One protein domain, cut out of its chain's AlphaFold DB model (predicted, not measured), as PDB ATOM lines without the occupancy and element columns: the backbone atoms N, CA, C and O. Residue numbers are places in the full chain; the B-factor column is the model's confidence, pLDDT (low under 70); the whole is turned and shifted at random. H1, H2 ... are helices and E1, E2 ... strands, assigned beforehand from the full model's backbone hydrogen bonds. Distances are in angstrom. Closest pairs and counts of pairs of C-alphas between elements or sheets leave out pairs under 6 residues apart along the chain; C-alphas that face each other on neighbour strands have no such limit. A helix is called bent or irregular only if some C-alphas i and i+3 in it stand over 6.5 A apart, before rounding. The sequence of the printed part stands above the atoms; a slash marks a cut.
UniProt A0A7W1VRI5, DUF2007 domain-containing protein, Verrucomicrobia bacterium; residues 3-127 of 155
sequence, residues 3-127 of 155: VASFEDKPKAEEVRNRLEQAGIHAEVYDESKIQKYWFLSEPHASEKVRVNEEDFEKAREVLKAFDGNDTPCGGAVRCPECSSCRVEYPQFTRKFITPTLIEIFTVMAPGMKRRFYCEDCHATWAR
ATOM      1  N   VAL A   3      26.513  40.298  76.322       85.19
ATOM      2  CA  VAL A   3      26.947  41.189  77.414       85.19
ATOM      3  C   VAL A   3      26.222  40.861  78.716       85.19
ATOM      4  O   VAL A   3      26.845  40.840  79.775       85.19
ATOM      5  N   ALA A   4      24.930  40.547  78.637       85.44
ATOM      6  CA  ALA A   4      24.115  40.165  79.782       85.44
ATOM      7  C   ALA A   4      22.996  39.202  79.367       85.44
ATOM      8  O   ALA A   4      22.512  39.257  78.230       85.44
ATOM      9  N   SER A   5      22.584  38.346  80.303       85.75
ATOM     10  CA  SER A   5      21.503  37.378  80.113       85.75
ATOM     11  C   SER A   5      20.392  37.583  81.142       85.75
ATOM     12  O   SER A   5      20.648  37.719  82.341       85.75
ATOM     13  N   PHE A   6      19.147  37.565  80.674       85.75
ATOM     14  CA  PHE A   6      17.946  37.843  81.458       85.75
ATOM     15  C   PHE A   6      16.961  36.678  81.366       85.75
ATOM     16  O   PHE A   6      16.930  35.939  80.381       85.75
ATOM     17  N   GLU A   7      16.146  36.517  82.405       82.81
ATOM     18  CA  GLU A   7      14.994  35.608  82.356       82.81
ATOM     19  C   GLU A   7      13.834  36.233  81.575       82.81
ATOM     20  O   GLU A   7      13.184  35.561  80.781       82.81
ATOM     21  N   ASP A   8      13.626  37.539  81.758       80.38
ATOM     22  CA  ASP A   8      12.505  38.273  81.184       80.38
ATOM     23  C   ASP A   8      12.941  39.149  80.004       80.38
ATOM     24  O   ASP A   8      13.838  39.992  80.124       80.38
ATOM     25  N   LYS A   9      12.204  39.053  78.895       83.50
ATOM     26  CA  LYS A   9      12.356  39.925  77.724       83.50
ATOM     27  C   LYS A   9      12.268  41.432  78.027       83.50
ATOM     28  O   LYS A   9      13.123  42.161  77.527       83.50
ATOM     29  N   PRO A  10      11.309  41.945  78.831       83.88
ATOM     30  CA  PRO A  10      11.216  43.386  79.090       83.88
ATOM     31  C   PRO A  10      12.477  43.971  79.738       83.88
ATOM     32  O   PRO A  10      12.882  45.075  79.384       83.88
ATOM     33  N   LYS A  11      13.143  43.222  80.629       82.44
ATOM     34  CA  LYS A  11      14.404  43.659  81.253       82.44
ATOM     35  C   LYS A  11      15.545  43.708  80.235       82.44
ATOM     36  O   LYS A  11      16.331  44.652  80.232       82.44
ATOM     37  N   ALA A  12      15.605  42.725  79.335       85.44
ATOM     38  CA  ALA A  12      16.583  42.714  78.251       85.44
ATOM     39  C   ALA A  12      16.382  43.890  77.279       85.44
ATOM     40  O   ALA A  12      17.353  44.527  76.869       85.44
ATOM     41  N   GLU A  13      15.133  44.220  76.936       86.44
ATOM     42  CA  GLU A  13      14.816  45.365  76.073       86.44
ATOM     43  C   GLU A  13      15.124  46.712  76.733       86.44
ATOM     44  O   GLU A  13      15.603  47.622  76.058       86.44
ATOM     45  N   GLU A  14      14.908  46.849  78.043       85.88
ATOM     46  CA  GLU A  14      15.303  48.055  78.777       85.88
ATOM     47  C   GLU A  14      16.812  48.301  78.662       85.88
ATOM     48  O   GLU A  14      17.249  49.411  78.353       85.88
ATOM     49  N   VAL A  15      17.610  47.248  78.844       85.00
ATOM     50  CA  VAL A  15      19.067  47.325  78.717       85.00
ATOM     51  C   VAL A  15      19.495  47.589  77.273       85.00
ATOM     52  O   VAL A  15      20.394  48.402  77.053       85.00
ATOM     53  N   ARG A  16      18.821  46.990  76.282       88.81
ATOM     54  CA  ARG A  16      19.042  47.293  74.858       88.81
ATOM     55  C   ARG A  16      18.848  48.780  74.571       88.81
ATOM     56  O   ARG A  16      19.751  49.420  74.045       88.81
ATOM     57  N   ASN A  17      17.706  49.336  74.970       88.12
ATOM     58  CA  ASN A  17      17.373  50.738  74.715       88.12
ATOM     59  C   ASN A  17      18.395  51.693  75.351       88.12
ATOM     60  O   ASN A  17      18.709  52.734  74.783       88.12
ATOM     61  N   ARG A  18      18.941  51.343  76.520       84.56
ATOM     62  CA  ARG A  18      19.984  52.144  77.179       84.56
ATOM     63  C   ARG A  18      21.320  52.087  76.443       84.56
ATOM     64  O   ARG A  18      21.983  53.113  76.316       84.56
ATOM     65  N   LEU A  19      21.709  50.916  75.943       87.38
ATOM     66  CA  LEU A  19      22.901  50.784  75.104       87.38
ATOM     67  C   LEU A  19      22.745  51.589  73.807       87.38
ATOM     68  O   LEU A  19      23.654  52.334  73.446       87.38
ATOM     69  N   GLU A  20      21.564  51.546  73.186       89.44
ATOM     70  CA  GLU A  20      21.251  52.359  72.004       89.44
ATOM     71  C   GLU A  20      21.330  53.867  72.301       89.44
ATOM     72  O   GLU A  20      21.892  54.619  71.507       89.44
ATOM     73  N   GLN A  21      20.850  54.322  73.465       87.19
ATOM     74  CA  GLN A  21      20.989  55.721  73.906       87.19
ATOM     75  C   GLN A  21      22.450  56.150  74.099       87.19
ATOM     76  O   GLN A  21      22.778  57.316  73.890       87.19
ATOM     77  N   ALA A  22      23.329  55.218  74.469       85.88
ATOM     78  CA  ALA A  22      24.771  55.443  74.551       85.88
ATOM     79  C   ALA A  22      25.476  55.359  73.180       85.88
ATOM     80  O   ALA A  22      26.700  55.477  73.112       85.88
ATOM     81  N   GLY A  23      24.723  55.166  72.090       88.69
ATOM     82  CA  GLY A  23      25.251  55.033  70.733       88.69
ATOM     83  C   GLY A  23      25.829  53.652  70.420       88.69
ATOM     84  O   GLY A  23      26.567  53.517  69.448       88.69
ATOM     85  N   ILE A  24      25.519  52.636  71.231       89.75
ATOM     86  CA  ILE A  24      25.986  51.259  71.056       89.75
ATOM     87  C   ILE A  24      24.842  50.418  70.495       89.75
ATOM     88  O   ILE A  24      23.794  50.276  71.124       89.75
ATOM     89  N   HIS A  25      25.050  49.820  69.323       89.31
ATOM     90  CA  HIS A  25      24.054  48.930  68.728       89.31
ATOM     91  C   HIS A  25      23.942  47.632  69.537       89.31
ATOM     92  O   HIS A  25      24.923  46.897  69.692       89.31
ATOM     93  N   ALA A  26      22.745  47.356  70.053       89.38
ATOM     94  CA  ALA A  26      22.452  46.185  70.868       89.38
ATOM     95  C   ALA A  26      21.250  45.413  70.313       89.38
ATOM     96  O   ALA A  26      20.258  45.986  69.875       89.38
ATOM     97  N   GLU A  27      21.312  44.089  70.387       89.50
ATOM     98  CA  GLU A  27      20.266  43.182  69.923       89.50
ATOM     99  C   GLU A  27      19.856  42.238  71.051       89.50
ATOM    100  O   GLU A  27      20.699  41.745  71.800       89.50
ATOM    101  N   VAL A  28      18.557  41.958  71.170       88.81
ATOM    102  CA  VAL A  28      18.031  40.970  72.123       88.81
ATOM    103  C   VAL A  28      17.779  39.668  71.374       88.81
ATOM    104  O   VAL A  28      17.067  39.650  70.370       88.81
ATOM    105  N   TYR A  29      18.375  38.584  71.857       86.62
ATOM    106  CA  TYR A  29      18.273  37.259  71.266       86.62
ATOM    107  C   TYR A  29      17.556  36.302  72.218       86.62
ATOM    108  O   TYR A  29      18.054  36.038  73.311       86.62
ATOM    109  N   ASP A  30      16.424  35.761  71.767       85.75
ATOM    110  CA  ASP A  30      15.606  34.803  72.510       85.75
ATOM    111  C   ASP A  30      16.085  33.359  72.261       85.75
ATOM    112  O   ASP A  30      15.929  32.793  71.173       85.75
ATOM    113  N   GLU A  31      16.666  32.745  73.291       82.25
ATOM    114  CA  GLU A  31      17.101  31.348  73.314       82.25
ATOM    115  C   GLU A  31      16.049  30.396  73.919       82.25
ATOM    116  O   GLU A  31      16.278  29.191  74.002       82.25
ATOM    117  N   SER A  32      14.855  30.866  74.285       78.00
ATOM    118  CA  SER A  32      13.832  30.039  74.944       78.00
ATOM    119  C   SER A  32      13.388  28.854  74.083       78.00
ATOM    120  O   SER A  32      13.231  27.734  74.574       78.00
ATOM    121  N   LYS A  33      13.238  29.059  72.769       73.19
ATOM    122  CA  LYS A  33      12.835  28.002  71.829       73.19
ATOM    123  C   LYS A  33      13.908  26.931  71.692       73.19
ATOM    124  O   LYS A  33      13.579  25.748  71.687       73.19
ATOM    125  N   ILE A  34      15.179  27.323  71.603       71.62
ATOM    126  CA  ILE A  34      16.266  26.347  71.502       71.62
ATOM    127  C   ILE A  34      16.406  25.578  72.827       71.62
ATOM    128  O   ILE A  34      16.479  24.354  72.816       71.62
ATOM    129  N   GLN A  35      16.291  26.259  73.970       71.19
ATOM    130  CA  GLN A  35      16.263  25.648  75.307       71.19
ATOM    131  C   GLN A  35      15.117  24.643  75.476       71.19
ATOM    132  O   GLN A  35      15.324  23.532  75.971       71.19
ATOM    133  N   LYS A  36      13.920  24.988  75.004       69.88
ATOM    134  CA  LYS A  36      12.737  24.141  75.143       69.88
ATOM    135  C   LYS A  36      12.733  22.957  74.182       69.88
ATOM    136  O   LYS A  36      12.494  21.833  74.606       69.88
ATOM    137  N   TYR A  37      12.961  23.201  72.894       67.25
ATOM    138  CA  TYR A  37      12.756  22.185  71.858       67.25
ATOM    139  C   TYR A  37      14.004  21.359  71.566       67.25
ATOM    140  O   TYR A  37      13.879  20.176  71.274       67.25
ATOM    141  N   TRP A  38      15.194  21.956  71.657       65.31
ATOM    142  CA  TRP A  38      16.446  21.248  71.388       65.31
ATOM    143  C   TRP A  38      17.039  20.634  72.658       65.31
ATOM    144  O   TRP A  38      17.555  19.523  72.629       65.31
ATOM    145  N   PHE A  39      16.928  21.339  73.787       61.22
ATOM    146  CA  PHE A  39      17.522  20.909  75.058       61.22
ATOM    147  C   PHE A  39      16.531  20.302  76.051       61.22
ATOM    148  O   PHE A  39      16.942  19.901  77.144       61.22
ATOM    149  N   LEU A  40      15.240  20.241  75.689       65.75
ATOM    150  CA  LEU A  40      14.166  19.729  76.549       65.75
ATOM    151  C   LEU A  40      14.310  20.275  77.980       65.75
ATOM    152  O   LEU A  40      14.300  19.529  78.962       65.75
ATOM    153  N   SER A  41      14.582  21.576  78.082       64.19
ATOM    154  CA  SER A  41      14.885  22.277  79.327       64.19
ATOM    155  C   SER A  41      13.933  23.448  79.517       64.19
ATOM    156  O   SER A  41      13.499  24.072  78.549       64.19
ATOM    157  N   GLU A  42      13.590  23.728  80.772       69.56
ATOM    158  CA  GLU A  42      12.852  24.942  81.112       69.56
ATOM    159  C   GLU A  42      13.721  26.158  80.779       69.56
ATOM    160  O   GLU A  42      14.905  26.140  81.127       69.56
ATOM    161  N   PRO A  43      13.193  27.170  80.071       69.56
ATOM    162  CA  PRO A  43      14.023  28.255  79.600       69.56
ATOM    163  C   PRO A  43      14.459  29.169  80.751       69.56
ATOM    164  O   PRO A  43      13.623  29.693  81.480       69.56
ATOM    165  N   HIS A  44      15.767  29.369  80.893       76.62
ATOM    166  CA  HIS A  44      16.369  30.300  81.852       76.62
ATOM    167  C   HIS A  44      17.493  31.073  81.197       76.62
ATOM    168  O   HIS A  44      18.168  30.556  80.302       76.62
ATOM    169  N   ALA A  45      17.702  32.308  81.668       78.88
ATOM    170  CA  ALA A  45      18.667  33.229  81.070       78.88
ATOM    171  C   ALA A  45      18.534  33.260  79.529       78.88
ATOM    172  O   ALA A  45      19.532  33.294  78.806       78.88
ATOM    173  N   SER A  46      17.295  33.128  79.038       82.19
ATOM    174  CA  SER A  46      16.980  32.883  77.634       82.19
ATOM    175  C   SER A  46      17.125  34.139  76.796       82.19
ATOM    176  O   SER A  46      17.431  34.049  75.615       82.19
ATOM    177  N   GLU A  47      16.935  35.306  77.397       85.75
ATOM    178  CA  GLU A  47      16.986  36.584  76.702       85.75
ATOM    179  C   GLU A  47      18.397  37.154  76.827       85.75
ATOM    180  O   GLU A  47      18.805  37.646  77.882       85.75
ATOM    181  N   LYS A  48      19.181  37.055  75.753       87.44
ATOM    182  CA  LYS A  48      20.576  37.509  75.725       87.44
ATOM    183  C   LYS A  48      20.696  38.838  75.000       87.44
ATOM    184  O   LYS A  48      20.367  38.927  73.820       87.44
ATOM    185  N   VAL A  49      21.257  39.842  75.668       87.56
ATOM    186  CA  VAL A  49      21.622  41.114  75.035       87.56
ATOM    187  C   VAL A  49      23.002  40.964  74.408       87.56
ATOM    188  O   VAL A  49      23.976  40.626  75.087       87.56
ATOM    189  N   ARG A  50      23.091  41.184  73.097       89.00
ATOM    190  CA  ARG A  50      24.313  41.066  72.304       89.00
ATOM    191  C   ARG A  50      24.679  42.408  71.685       89.00
ATOM    192  O   ARG A  50      23.809  43.149  71.257       89.00
ATOM    193  N   VAL A  51      25.972  42.681  71.612       90.12
ATOM    194  CA  VAL A  51      26.550  43.862  70.947       90.12
ATOM    195  C   VAL A  51      27.642  43.422  69.977       90.12
ATOM    196  O   VAL A  51      28.081  42.265  70.021       90.12
ATOM    197  N   ASN A  52      28.104  44.322  69.114       89.19
ATOM    198  CA  ASN A  52      29.281  44.065  68.285       89.19
ATOM    199  C   ASN A  52      30.526  43.840  69.150       89.19
ATOM    200  O   ASN A  52      30.641  44.379  70.245       89.19
ATOM    201  N   GLU A  53      31.457  43.016  68.674       86.81
ATOM    202  CA  GLU A  53      32.690  42.710  69.415       86.81
ATOM    203  C   GLU A  53      33.521  43.970  69.698       86.81
ATOM    204  O   GLU A  53      34.014  44.141  70.807       86.81
ATOM    205  N   GLU A  54      33.565  44.899  68.742       88.50
ATOM    206  CA  GLU A  54      34.258  46.189  68.861       88.50
ATOM    207  C   GLU A  54      33.677  47.094  69.961       88.50
ATOM    208  O   GLU A  54      34.397  47.880  70.575       88.50
ATOM    209  N   ASP A  55      32.380  46.962  70.243       87.88
ATOM    210  CA  ASP A  55      31.673  47.765  71.243       87.88
ATOM    211  C   ASP A  55      31.498  47.030  72.575       87.88
ATOM    212  O   ASP A  55      30.897  47.565  73.507       87.88
ATOM    213  N   PHE A  56      32.029  45.812  72.699       86.56
ATOM    214  CA  PHE A  56      31.844  44.970  73.878       86.56
ATOM    215  C   PHE A  56      32.380  45.620  75.160       86.56
ATOM    216  O   PHE A  56      31.687  45.655  76.178       86.56
ATOM    217  N   GLU A  57      33.597  46.166  75.113       86.38
ATOM    218  CA  GLU A  57      34.211  46.822  76.272       86.38
ATOM    219  C   GLU A  57      33.447  48.090  76.666       86.38
ATOM    220  O   GLU A  57      33.106  48.260  77.837       86.38
ATOM    221  N   LYS A  58      33.071  48.916  75.682       86.75
ATOM    222  CA  LYS A  58      32.273  50.131  75.901       86.75
ATOM    223  C   LYS A  58      30.902  49.808  76.484       86.75
ATOM    224  O   LYS A  58      30.475  50.449  77.437       86.75
ATOM    225  N   ALA A  59      30.222  48.790  75.956       86.44
ATOM    226  CA  ALA A  59      28.925  48.350  76.462       86.44
ATOM    227  C   ALA A  59      29.032  47.938  77.929       86.44
ATOM    228  O   ALA A  59      28.198  48.312  78.750       86.44
ATOM    229  N   ARG A  60      30.096  47.217  78.286       84.12
ATOM    230  CA  ARG A  60      30.357  46.799  79.663       84.12
ATOM    231  C   ARG A  60      30.641  47.984  80.588       84.12
ATOM    232  O   ARG A  60      30.211  47.954  81.739       84.12
ATOM    233  N   GLU A  61      31.343  49.008  80.118       83.94
ATOM    234  CA  GLU A  61      31.549  50.247  80.876       83.94
ATOM    235  C   GLU A  61      30.247  51.026  81.072       83.94
ATOM    236  O   GLU A  61      29.956  51.435  82.195       83.94
ATOM    237  N   VAL A  62      29.430  51.162  80.024       83.69
ATOM    238  CA  VAL A  62      28.116  51.822  80.092       83.69
ATOM    239  C   VAL A  62      27.197  51.107  81.076       83.69
ATOM    240  O   VAL A  62      26.560  51.765  81.895       83.69
ATOM    241  N   LEU A  63      27.165  49.770  81.053       80.12
ATOM    242  CA  LEU A  63      26.394  48.982  82.016       80.12
ATOM    243  C   LEU A  63      26.883  49.222  83.446       80.12
ATOM    244  O   LEU A  63      26.091  49.631  84.288       80.12
ATOM    245  N   LYS A  64      28.194  49.106  83.700       77.25
ATOM    246  CA  LYS A  64      28.782  49.385  85.023       77.25
ATOM    247  C   LYS A  64      28.493  50.803  85.522       77.25
ATOM    248  O   LYS A  64      28.279  50.990  86.715       77.25
ATOM    249  N   ALA A  65      28.520  51.799  84.639       74.50
ATOM    250  CA  ALA A  65      28.246  53.191  84.986       74.50
ATOM    251  C   ALA A  65      26.764  53.417  85.324       74.50
ATOM    252  O   ALA A  65      26.445  54.175  86.239       74.50
ATOM    253  N   PHE A  66      25.861  52.729  84.623       68.31
ATOM    254  CA  PHE A  66      24.431  52.723  84.932       68.31
ATOM    255  C   PHE A  66      24.105  52.034  86.263       68.31
ATOM    256  O   PHE A  66      23.104  52.355  86.900       68.31
ATOM    257  N   ASP A  67      24.963  51.111  86.682       63.72
ATOM    258  CA  ASP A  67      24.787  50.235  87.833       63.72
ATOM    259  C   ASP A  67      25.197  50.852  89.184       63.72
ATOM    260  O   ASP A  67      25.214  50.154  90.199       63.72
ATOM    261  N   GLY A  68      25.469  52.163  89.239       54.12
ATOM    262  CA  GLY A  68      25.832  52.914  90.456       54.12
ATOM    263  C   GLY A  68      24.781  52.946  91.582       54.12
ATOM    264  O   GLY A  68      24.926  53.723  92.520       54.12
ATOM    265  N   ASN A  69      23.737  52.117  91.505       48.88
ATOM    266  CA  ASN A  69      22.673  51.965  92.495       48.88
ATOM    267  C   ASN A  69      22.503  50.464  92.836       48.88
ATOM    268  O   ASN A  69      21.574  49.815  92.360       48.88
ATOM    269  N   ASP A  70      23.466  49.905  93.582       46.81
ATOM    270  CA  ASP A  70      23.506  48.590  94.271       46.81
ATOM    271  C   ASP A  70      23.096  47.307  93.511       46.81
ATOM    272  O   ASP A  70      23.085  46.212  94.080       46.81
ATOM    273  N   THR A  71      22.784  47.368  92.217       51.66
ATOM    274  CA  THR A  71      22.339  46.204  91.443       51.66
ATOM    275  C   THR A  71      22.984  46.188  90.053       51.66
ATOM    276  O   THR A  71      22.309  46.522  89.083       51.66
ATOM    277  N   PRO A  72      24.238  45.702  89.921       52.91
ATOM    278  CA  PRO A  72      24.854  45.494  88.618       52.91
ATOM    279  C   PRO A  72      23.982  44.655  87.668       52.91
ATOM    280  O   PRO A  72      23.593  43.530  87.997       52.91
ATOM    281  N   CYS A  73      23.639  45.211  86.506       60.19
ATOM    282  CA  CYS A  73      22.850  44.624  85.425       60.19
ATOM    283  C   CYS A  73      21.332  44.508  85.629       60.19
ATOM    284  O   CYS A  73      20.721  43.614  85.047       60.19
ATOM    285  N   GLY A  74      20.706  45.374  86.432       58.69
ATOM    286  CA  GLY A  74      19.256  45.641  86.336       58.69
ATOM    287  C   GLY A  74      18.317  44.420  86.360       58.69
ATOM    288  O   GLY A  74      17.293  44.418  85.684       58.69
ATOM    289  N   GLY A  75      18.663  43.359  87.100       63.88
ATOM    290  CA  GLY A  75      17.866  42.124  87.174       63.88
ATOM    291  C   GLY A  75      18.286  40.998  86.219       63.88
ATOM    292  O   GLY A  75      17.514  40.057  86.034       63.88
ATOM    293  N   ALA A  76      19.479  41.072  85.624       76.12
ATOM    294  CA  ALA A  76      20.129  39.946  84.951       76.12
ATOM    295  C   ALA A  76      20.453  38.801  85.926       76.12
ATOM    296  O   ALA A  76      20.655  39.019  87.125       76.12
ATOM    297  N   VAL A  77      20.571  37.580  85.397       77.12
ATOM    298  CA  VAL A  77      21.035  36.421  86.174       77.12
ATOM    299  C   VAL A  77      22.501  36.632  86.541       77.12
ATOM    300  O   VAL A  77      23.333  36.851  85.660       77.12
ATOM    301  N   ARG A  78      22.827  36.557  87.838       79.31
ATOM    302  CA  ARG A  78      24.188  36.787  88.337       79.31
ATOM    303  C   ARG A  78      24.908  35.510  88.706       79.31
ATOM    304  O   ARG A  78      24.330  34.586  89.272       79.31
ATOM    305  N   CYS A  79      26.211  35.525  88.468       81.31
ATOM    306  CA  CYS A  79      27.107  34.564  89.073       81.31
ATOM    307  C   CYS A  79      27.255  34.831  90.583       81.31
ATOM    308  O   CYS A  79      27.578  35.961  90.954       81.31
ATOM    309  N   PRO A  80      27.090  33.816  91.448       78.38
ATOM    310  CA  PRO A  80      27.275  33.974  92.892       78.38
ATOM    311  C   PRO A  80      28.730  34.275  93.293       78.38
ATOM    312  O   PRO A  80      28.951  34.904  94.318       78.38
ATOM    313  N   GLU A  81      29.712  33.866  92.484       79.62
ATOM    314  CA  GLU A  81      31.143  34.026  92.793       79.62
ATOM    315  C   GLU A  81      31.692  35.394  92.369       79.62
ATOM    316  O   GLU A  81      32.401  36.057  93.118       79.62
ATOM    317  N   CYS A  82      31.381  35.833  91.145       79.31
ATOM    318  CA  CYS A  82      31.983  37.037  90.563       79.31
ATOM    319  C   CYS A  82      30.982  38.158  90.281       79.31
ATOM    320  O   CYS A  82      31.375  39.200  89.759       79.31
ATOM    321  N   SER A  83      29.692  37.957  90.575       75.75
ATOM    322  CA  SER A  83      28.592  38.886  90.269       75.75
ATOM    323  C   SER A  83      28.427  39.255  88.786       75.75
ATOM    324  O   SER A  83      27.661  40.158  88.461       75.75
ATOM    325  N   SER A  84      29.097  38.539  87.875       80.25
ATOM    326  CA  SER A  84      28.941  38.745  86.436       80.25
ATOM    327  C   SER A  84      27.536  38.386  85.968       80.25
ATOM    328  O   SER A  84      26.927  37.427  86.439       80.25
ATOM    329  N   CYS A  85      27.060  39.146  84.989       81.62
ATOM    330  CA  CYS A  85      25.739  39.028  84.377       81.62
ATOM    331  C   CYS A  85      25.766  38.221  83.078       81.62
ATOM    332  O   CYS A  85      24.756  38.053  82.392       81.62
ATOM    333  N   ARG A  86      26.957  37.738  82.720       83.50
ATOM    334  CA  ARG A  86      27.235  36.980  81.514       83.50
ATOM    335  C   ARG A  86      27.121  35.497  81.837       83.50
ATOM    336  O   ARG A  86      28.110  34.797  82.062       83.50
ATOM    337  N   VAL A  87      25.872  35.062  81.963       83.62
ATOM    338  CA  VAL A  87      25.511  33.702  82.368       83.62
ATOM    339  C   VAL A  87      24.889  32.958  81.195       83.62
ATOM    340  O   VAL A  87      24.065  33.500  80.458       83.62
ATOM    341  N   GLU A  88      25.278  31.704  81.018       80.06
ATOM    342  CA  GLU A  88      24.739  30.804  80.009       80.06
ATOM    343  C   GLU A  88      23.953  29.670  80.667       80.06
ATOM    344  O   GLU A  88      24.369  29.092  81.676       80.06
ATOM    345  N   TYR A  89      22.798  29.365  80.080       73.88
ATOM    346  CA  TYR A  89      21.952  28.251  80.469       73.88
ATOM    347  C   TYR A  89      21.224  27.682  79.233       73.88
ATOM    348  O   TYR A  89      20.865  28.454  78.342       73.88
ATOM    349  N   PRO A  90      20.989  26.358  79.163       67.38
ATOM    350  CA  PRO A  90      21.749  25.341  79.887       67.38
ATOM    351  C   PRO A  90      23.224  25.426  79.466       67.38
ATOM    352  O   PRO A  90      23.508  25.909  78.372       67.38
ATOM    353  N   GLN A  91      24.161  24.991  80.319       66.88
ATOM    354  CA  GLN A  91      25.582  24.926  79.959       66.88
ATOM    355  C   GLN A  91      25.749  24.141  78.650       66.88
ATOM    356  O   GLN A  91      25.752  22.910  78.638       66.88
ATOM    357  N   PHE A  92      25.875  24.856  77.536       61.16
ATOM    358  CA  PHE A  92      26.129  24.250  76.250       61.16
ATOM    359  C   PHE A  92      27.637  24.262  76.070       61.16
ATOM    360  O   PHE A  92      28.266  25.319  76.035       61.16
ATOM    361  N   THR A  93      28.251  23.085  75.963       52.97
ATOM    362  CA  THR A  93      29.663  22.942  75.588       52.97
ATOM    363  C   THR A  93      29.828  23.298  74.107       52.97
ATOM    364  O   THR A  93      30.247  22.490  73.283       52.97
ATOM    365  N   ARG A  94      29.482  24.537  73.744       51.06
ATOM    366  CA  ARG A  94      29.485  25.086  72.384       51.06
ATOM    367  C   ARG A  94      30.889  25.103  71.768       51.06
ATOM    368  O   ARG A  94      31.025  25.279  70.566       51.06
ATOM    369  N   LYS A  95      31.931  24.884  72.583       46.78
ATOM    370  CA  LYS A  95      33.337  24.816  72.161       46.78
ATOM    371  C   LYS A  95      33.801  23.431  71.667       46.78
ATOM    372  O   LYS A  95      34.916  23.341  71.177       46.78
ATOM    373  N   PHE A  96      32.968  22.382  71.727       42.81
ATOM    374  CA  PHE A  96      33.311  21.028  71.242       42.81
ATOM    375  C   PHE A  96      32.245  20.445  70.300       42.81
ATOM    376  O   PHE A  96      31.835  19.293  70.423       42.81
ATOM    377  N   ILE A  97      31.761  21.250  69.352       47.97
ATOM    378  CA  ILE A  97      30.770  20.811  68.363       47.97
ATOM    379  C   ILE A  97      31.492  20.103  67.210       47.97
ATOM    380  O   ILE A  97      31.780  20.702  66.177       47.97
ATOM    381  N   THR A  98      31.769  18.810  67.366       52.25
ATOM    382  CA  THR A  98      31.751  17.896  66.219       52.25
ATOM    383  C   THR A  98      30.328  17.342  66.102       52.25
ATOM    384  O   THR A  98      29.843  16.705  67.041       52.25
ATOM    385  N   PRO A  99      29.615  17.581  64.984       49.06
ATOM    386  CA  PRO A  99      28.214  17.174  64.827       49.06
ATOM    387  C   PRO A  99      27.994  15.658  64.988       49.06
ATOM    388  O   PRO A  99      26.906  15.231  65.353       49.06
ATOM    389  N   THR A 100      29.042  14.851  64.821       51.12
ATOM    390  CA  THR A 100      29.049  13.394  65.019       51.12
ATOM    391  C   THR A 100      28.923  12.927  66.475       51.12
ATOM    392  O   THR A 100      28.530  11.786  66.695       51.12
ATOM    393  N   LEU A 101      29.225  13.757  67.482       52.28
ATOM    394  CA  LEU A 101      29.103  13.358  68.897       52.28
ATOM    395  C   LEU A 101      27.722  13.661  69.498       52.28
ATOM    396  O   LEU A 101      27.366  13.085  70.525       52.28
ATOM    397  N   ILE A 102      26.924  14.518  68.853       52.12
ATOM    398  CA  ILE A 102      25.609  14.950  69.349       52.12
ATOM    399  C   ILE A 102      24.609  13.787  69.358       52.12
ATOM    400  O   ILE A 102      23.897  13.609  70.345       52.12
ATOM    401  N   GLU A 103      24.581  12.956  68.317       47.94
ATOM    402  CA  GLU A 103      23.643  11.824  68.245       47.94
ATOM    403  C   GLU A 103      23.953  10.733  69.280       47.94
ATOM    404  O   GLU A 103      23.039  10.152  69.861       47.94
ATOM    405  N   ILE A 104      25.234  10.501  69.583       49.50
ATOM    406  CA  ILE A 104      25.661   9.462  70.532       49.50
ATOM    407  C   ILE A 104      25.497   9.934  71.985       49.50
ATOM    408  O   ILE A 104      25.083   9.159  72.847       49.50
ATOM    409  N   PHE A 105      25.789  11.206  72.276       48.25
ATOM    410  CA  PHE A 105      25.786  11.717  73.651       48.25
ATOM    411  C   PHE A 105      24.382  12.077  74.158       48.25
ATOM    412  O   PHE A 105      24.093  11.915  75.344       48.25
ATOM    413  N   THR A 106      23.481  12.500  73.265       50.19
ATOM    414  CA  THR A 106      22.110  12.906  73.634       50.19
ATOM    415  C   THR A 106      21.221  11.708  73.987       50.19
ATOM    416  O   THR A 106      20.322  11.837  74.813       50.19
ATOM    417  N   VAL A 107      21.492  10.525  73.425       49.09
ATOM    418  CA  VAL A 107      20.732   9.293  73.714       49.09
ATOM    419  C   VAL A 107      21.247   8.563  74.967       49.09
ATOM    420  O   VAL A 107      20.475   7.864  75.616       49.09
ATOM    421  N   MET A 108      22.523   8.730  75.353       43.47
ATOM    422  CA  MET A 108      23.151   7.939  76.430       43.47
ATOM    423  C   MET A 108      23.414   8.662  77.763       43.47
ATOM    424  O   MET A 108      23.830   7.999  78.713       43.47
ATOM    425  N   ALA A 109      23.184   9.973  77.896       48.25
ATOM    426  CA  ALA A 109      23.559  10.707  79.113       48.25
ATOM    427  C   ALA A 109      22.363  11.334  79.872       48.25
ATOM    428  O   ALA A 109      22.219  12.558  79.885       48.25
ATOM    429  N   PRO A 110      21.569  10.548  80.628       45.66
ATOM    430  CA  PRO A 110      20.554  11.067  81.559       45.66
ATOM    431  C   PRO A 110      21.144  11.871  82.744       45.66
ATOM    432  O   PRO A 110      20.409  12.348  83.602       45.66
ATOM    433  N   GLY A 111      22.472  12.037  82.802       44.56
ATOM    434  CA  GLY A 111      23.207  12.738  83.859       44.56
ATOM    435  C   GLY A 111      23.775  14.109  83.474       44.56
ATOM    436  O   GLY A 111      24.540  14.672  84.260       44.56
ATOM    437  N   MET A 112      23.455  14.661  82.297       53.53
ATOM    438  CA  MET A 112      23.903  16.012  81.932       53.53
ATOM    439  C   MET A 112      23.129  17.051  82.759       53.53
ATOM    440  O   MET A 112      22.050  17.516  82.390       53.53
ATOM    441  N   LYS A 113      23.666  17.358  83.945       56.53
ATOM    442  CA  LYS A 113      23.068  18.281  84.912       56.53
ATOM    443  C   LYS A 113      22.937  19.667  84.268       56.53
ATOM    444  O   LYS A 113      23.938  20.295  83.934       56.53
ATOM    445  N   ARG A 114      21.701  20.148  84.112       68.38
ATOM    446  CA  ARG A 114      21.394  21.504  83.629       68.38
ATOM    447  C   ARG A 114      21.869  22.509  84.679       68.38
ATOM    448  O   ARG A 114      21.243  22.662  85.725       68.38
ATOM    449  N   ARG A 115      23.018  23.129  84.428       72.00
ATOM    450  CA  ARG A 115      23.660  24.097  85.325       72.00
ATOM    451  C   ARG A 115      23.772  25.452  84.643       72.00
ATOM    452  O   ARG A 115      23.886  25.524  83.419       72.00
ATOM    453  N   PHE A 116      23.750  26.501  85.451       80.00
ATOM    454  CA  PHE A 116      24.200  27.820  85.038       80.00
ATOM    455  C   PHE A 116      25.719  27.810  84.899       80.00
ATOM    456  O   PHE A 116      26.408  27.156  85.684       80.00
ATOM    457  N   TYR A 117      26.234  28.536  83.913       81.50
ATOM    458  CA  TYR A 117      27.660  28.722  83.677       81.50
ATOM    459  C   TYR A 117      27.967  30.211  83.547       81.50
ATOM    460  O   TYR A 117      27.314  30.910  82.777       81.50
ATOM    461  N   CYS A 118      28.958  30.708  84.282       82.94
ATOM    462  CA  CYS A 118      29.436  32.076  84.114       82.94
ATOM    463  C   CYS A 118      30.544  32.136  83.059       82.94
ATOM    464  O   CYS A 118      31.551  31.446  83.179       82.94
ATOM    465  N   GLU A 119      30.411  33.013  82.066       80.56
ATOM    466  CA  GLU A 119      31.440  33.187  81.036       80.56
ATOM    467  C   GLU A 119      32.699  33.920  81.536       80.56
ATOM    468  O   GLU A 119      33.741  33.799  80.900       80.56
ATOM    469  N   ASP A 120      32.631  34.647  82.657       80.81
ATOM    470  CA  ASP A 120      33.771  35.422  83.173       80.81
ATOM    471  C   ASP A 120      34.637  34.634  84.169       80.81
ATOM    472  O   ASP A 120      35.858  34.619  84.041       80.81
ATOM    473  N   CYS A 121      34.034  33.975  85.168       81.75
ATOM    474  CA  CYS A 121      34.781  33.195  86.171       81.75
ATOM    475  C   CYS A 121      34.741  31.681  85.932       81.75
ATOM    476  O   CYS A 121      35.372  30.931  86.672       81.75
ATOM    477  N   HIS A 122      33.974  31.225  84.938       79.38
ATOM    478  CA  HIS A 122      33.758  29.810  84.625       79.38
ATOM    479  C   HIS A 122      33.123  28.988  85.761       79.38
ATOM    480  O   HIS A 122      33.072  27.758  85.682       79.38
ATOM    481  N   ALA A 123      32.596  29.639  86.804       76.75
ATOM    482  CA  ALA A 123      31.852  28.959  87.854       76.75
ATOM    483  C   ALA A 123      30.563  28.346  87.290       76.75
ATOM    484  O   ALA A 123      29.918  28.915  86.403       76.75
ATOM    485  N   THR A 124      30.177  27.196  87.842       78.94
ATOM    486  CA  THR A 124      28.915  26.528  87.516       78.94
ATOM    487  C   THR A 124      28.101  26.287  88.770       78.94
ATOM    488  O   THR A 124      28.638  25.870  89.794       78.94
ATOM    489  N   TRP A 125      26.795  26.525  88.700       78.75
ATOM    490  CA  TRP A 125      25.893  26.293  89.826       78.75
ATOM    491  C   TRP A 125      24.568  25.691  89.364       78.75
ATOM    492  O   TRP A 125      24.165  25.812  88.206       78.75
ATOM    493  N   ALA A 126      23.926  24.949  90.266       71.88
ATOM    494  CA  ALA A 126      22.606  24.380  90.024       71.88
ATOM    495  C   ALA A 126      21.518  25.442  90.252       71.88
ATOM    496  O   ALA A 126      21.721  26.390  91.007       71.88
ATOM    497  N   ARG A 127      20.370  25.272  89.591       63.56
ATOM    498  CA  ARG A 127      19.193  26.142  89.745       63.56
ATOM    499  C   ARG A 127      18.509  25.986  91.104       63.56
ATOM    500  O   ARG A 127      18.040  26.964  91.664       63.56
TER     501      ARG A 127
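Overview. This is residues 3 to 127 of the 155 residues of the protein "DUF2007 domain-containing protein" of Verrucomicrobia bacterium (UniProt A0A7W1VRI5). A small three-stranded sheet has H1 along one face and H3 crosswise to H1, while at the other end of the elongated domain residues 93 to 105, including part of H4, stick out. Between these ends the small hairpin E4 and E5 is tied to the long link after H3 by a short pairing of residues 87 to 88 with E4. The printed part has 125 residues with four named helices and five named strands, in the order E1 H1 E2 H2 E3 H3 H4 E4 E5. The larger sheet runs E1 E3 E2, antiparallel, and the class is mixed. The whole is compact, with a radius of gyration of the C-alphas of 15.5 A, and spans 47 by 27 by 24 A.

Arrangement. E1, residues 3 to 6, is the antiparallel neighbour of E3, residues 47 to 51, with N 3 and O 49 2.8 A apart. E2, residues 26 to 30, is on the other side of E3, with N 27 and O 50 2.8 A apart. E1, H1, residues 9 to 21, and E2 form a split strand-helix-strand unit, two strands running the same way with E3 between them, and its crossover is right-handed. H1 lies over E3, along the strands, at a height over the sheet of 8.4 A. H3, residues 53 to 66, is on the sheet and only just touches H1, with 3 pairs of C-alphas within 8 A, the closest those of Leu 19 and Ala 59 at 6.6 A, about perpendicular at 78 degrees. H2, residues 32 to 38, and H4, residues 99 to 108, are not on this sheet. E4, residues 115 to 118, and E5, residues 124 to 126, form an antiparallel hairpin, with N 116 and O 125 2.9 A apart. Every O i to N i+4 pair is within hydrogen-bond range in H1 and H2, against 8 of 10 in H3 and 2 of 6 in H4, where 1 of 7 O i to N i+3 pairs is.

Along the chain. E1 begins at C-alpha 3 (26.947, 41.189, 77.414). H1 is 18.4 A long, H3 20.2 A and H4 15.7 A. H3 is irregular, with C-alphas 54 and 57 7.4 A apart. E5 ends at C-alpha 126 (22.606, 24.380, 90.024).

Size, cuts and confidence. The C-alphas farthest apart, of Asn 69 and Ile 104, are 47.9 A apart. The printed part has no cut, and the link from H3 to H4 is long, 32 residues. The pLDDT is under 70 in 44 residues, among them 90 to 114.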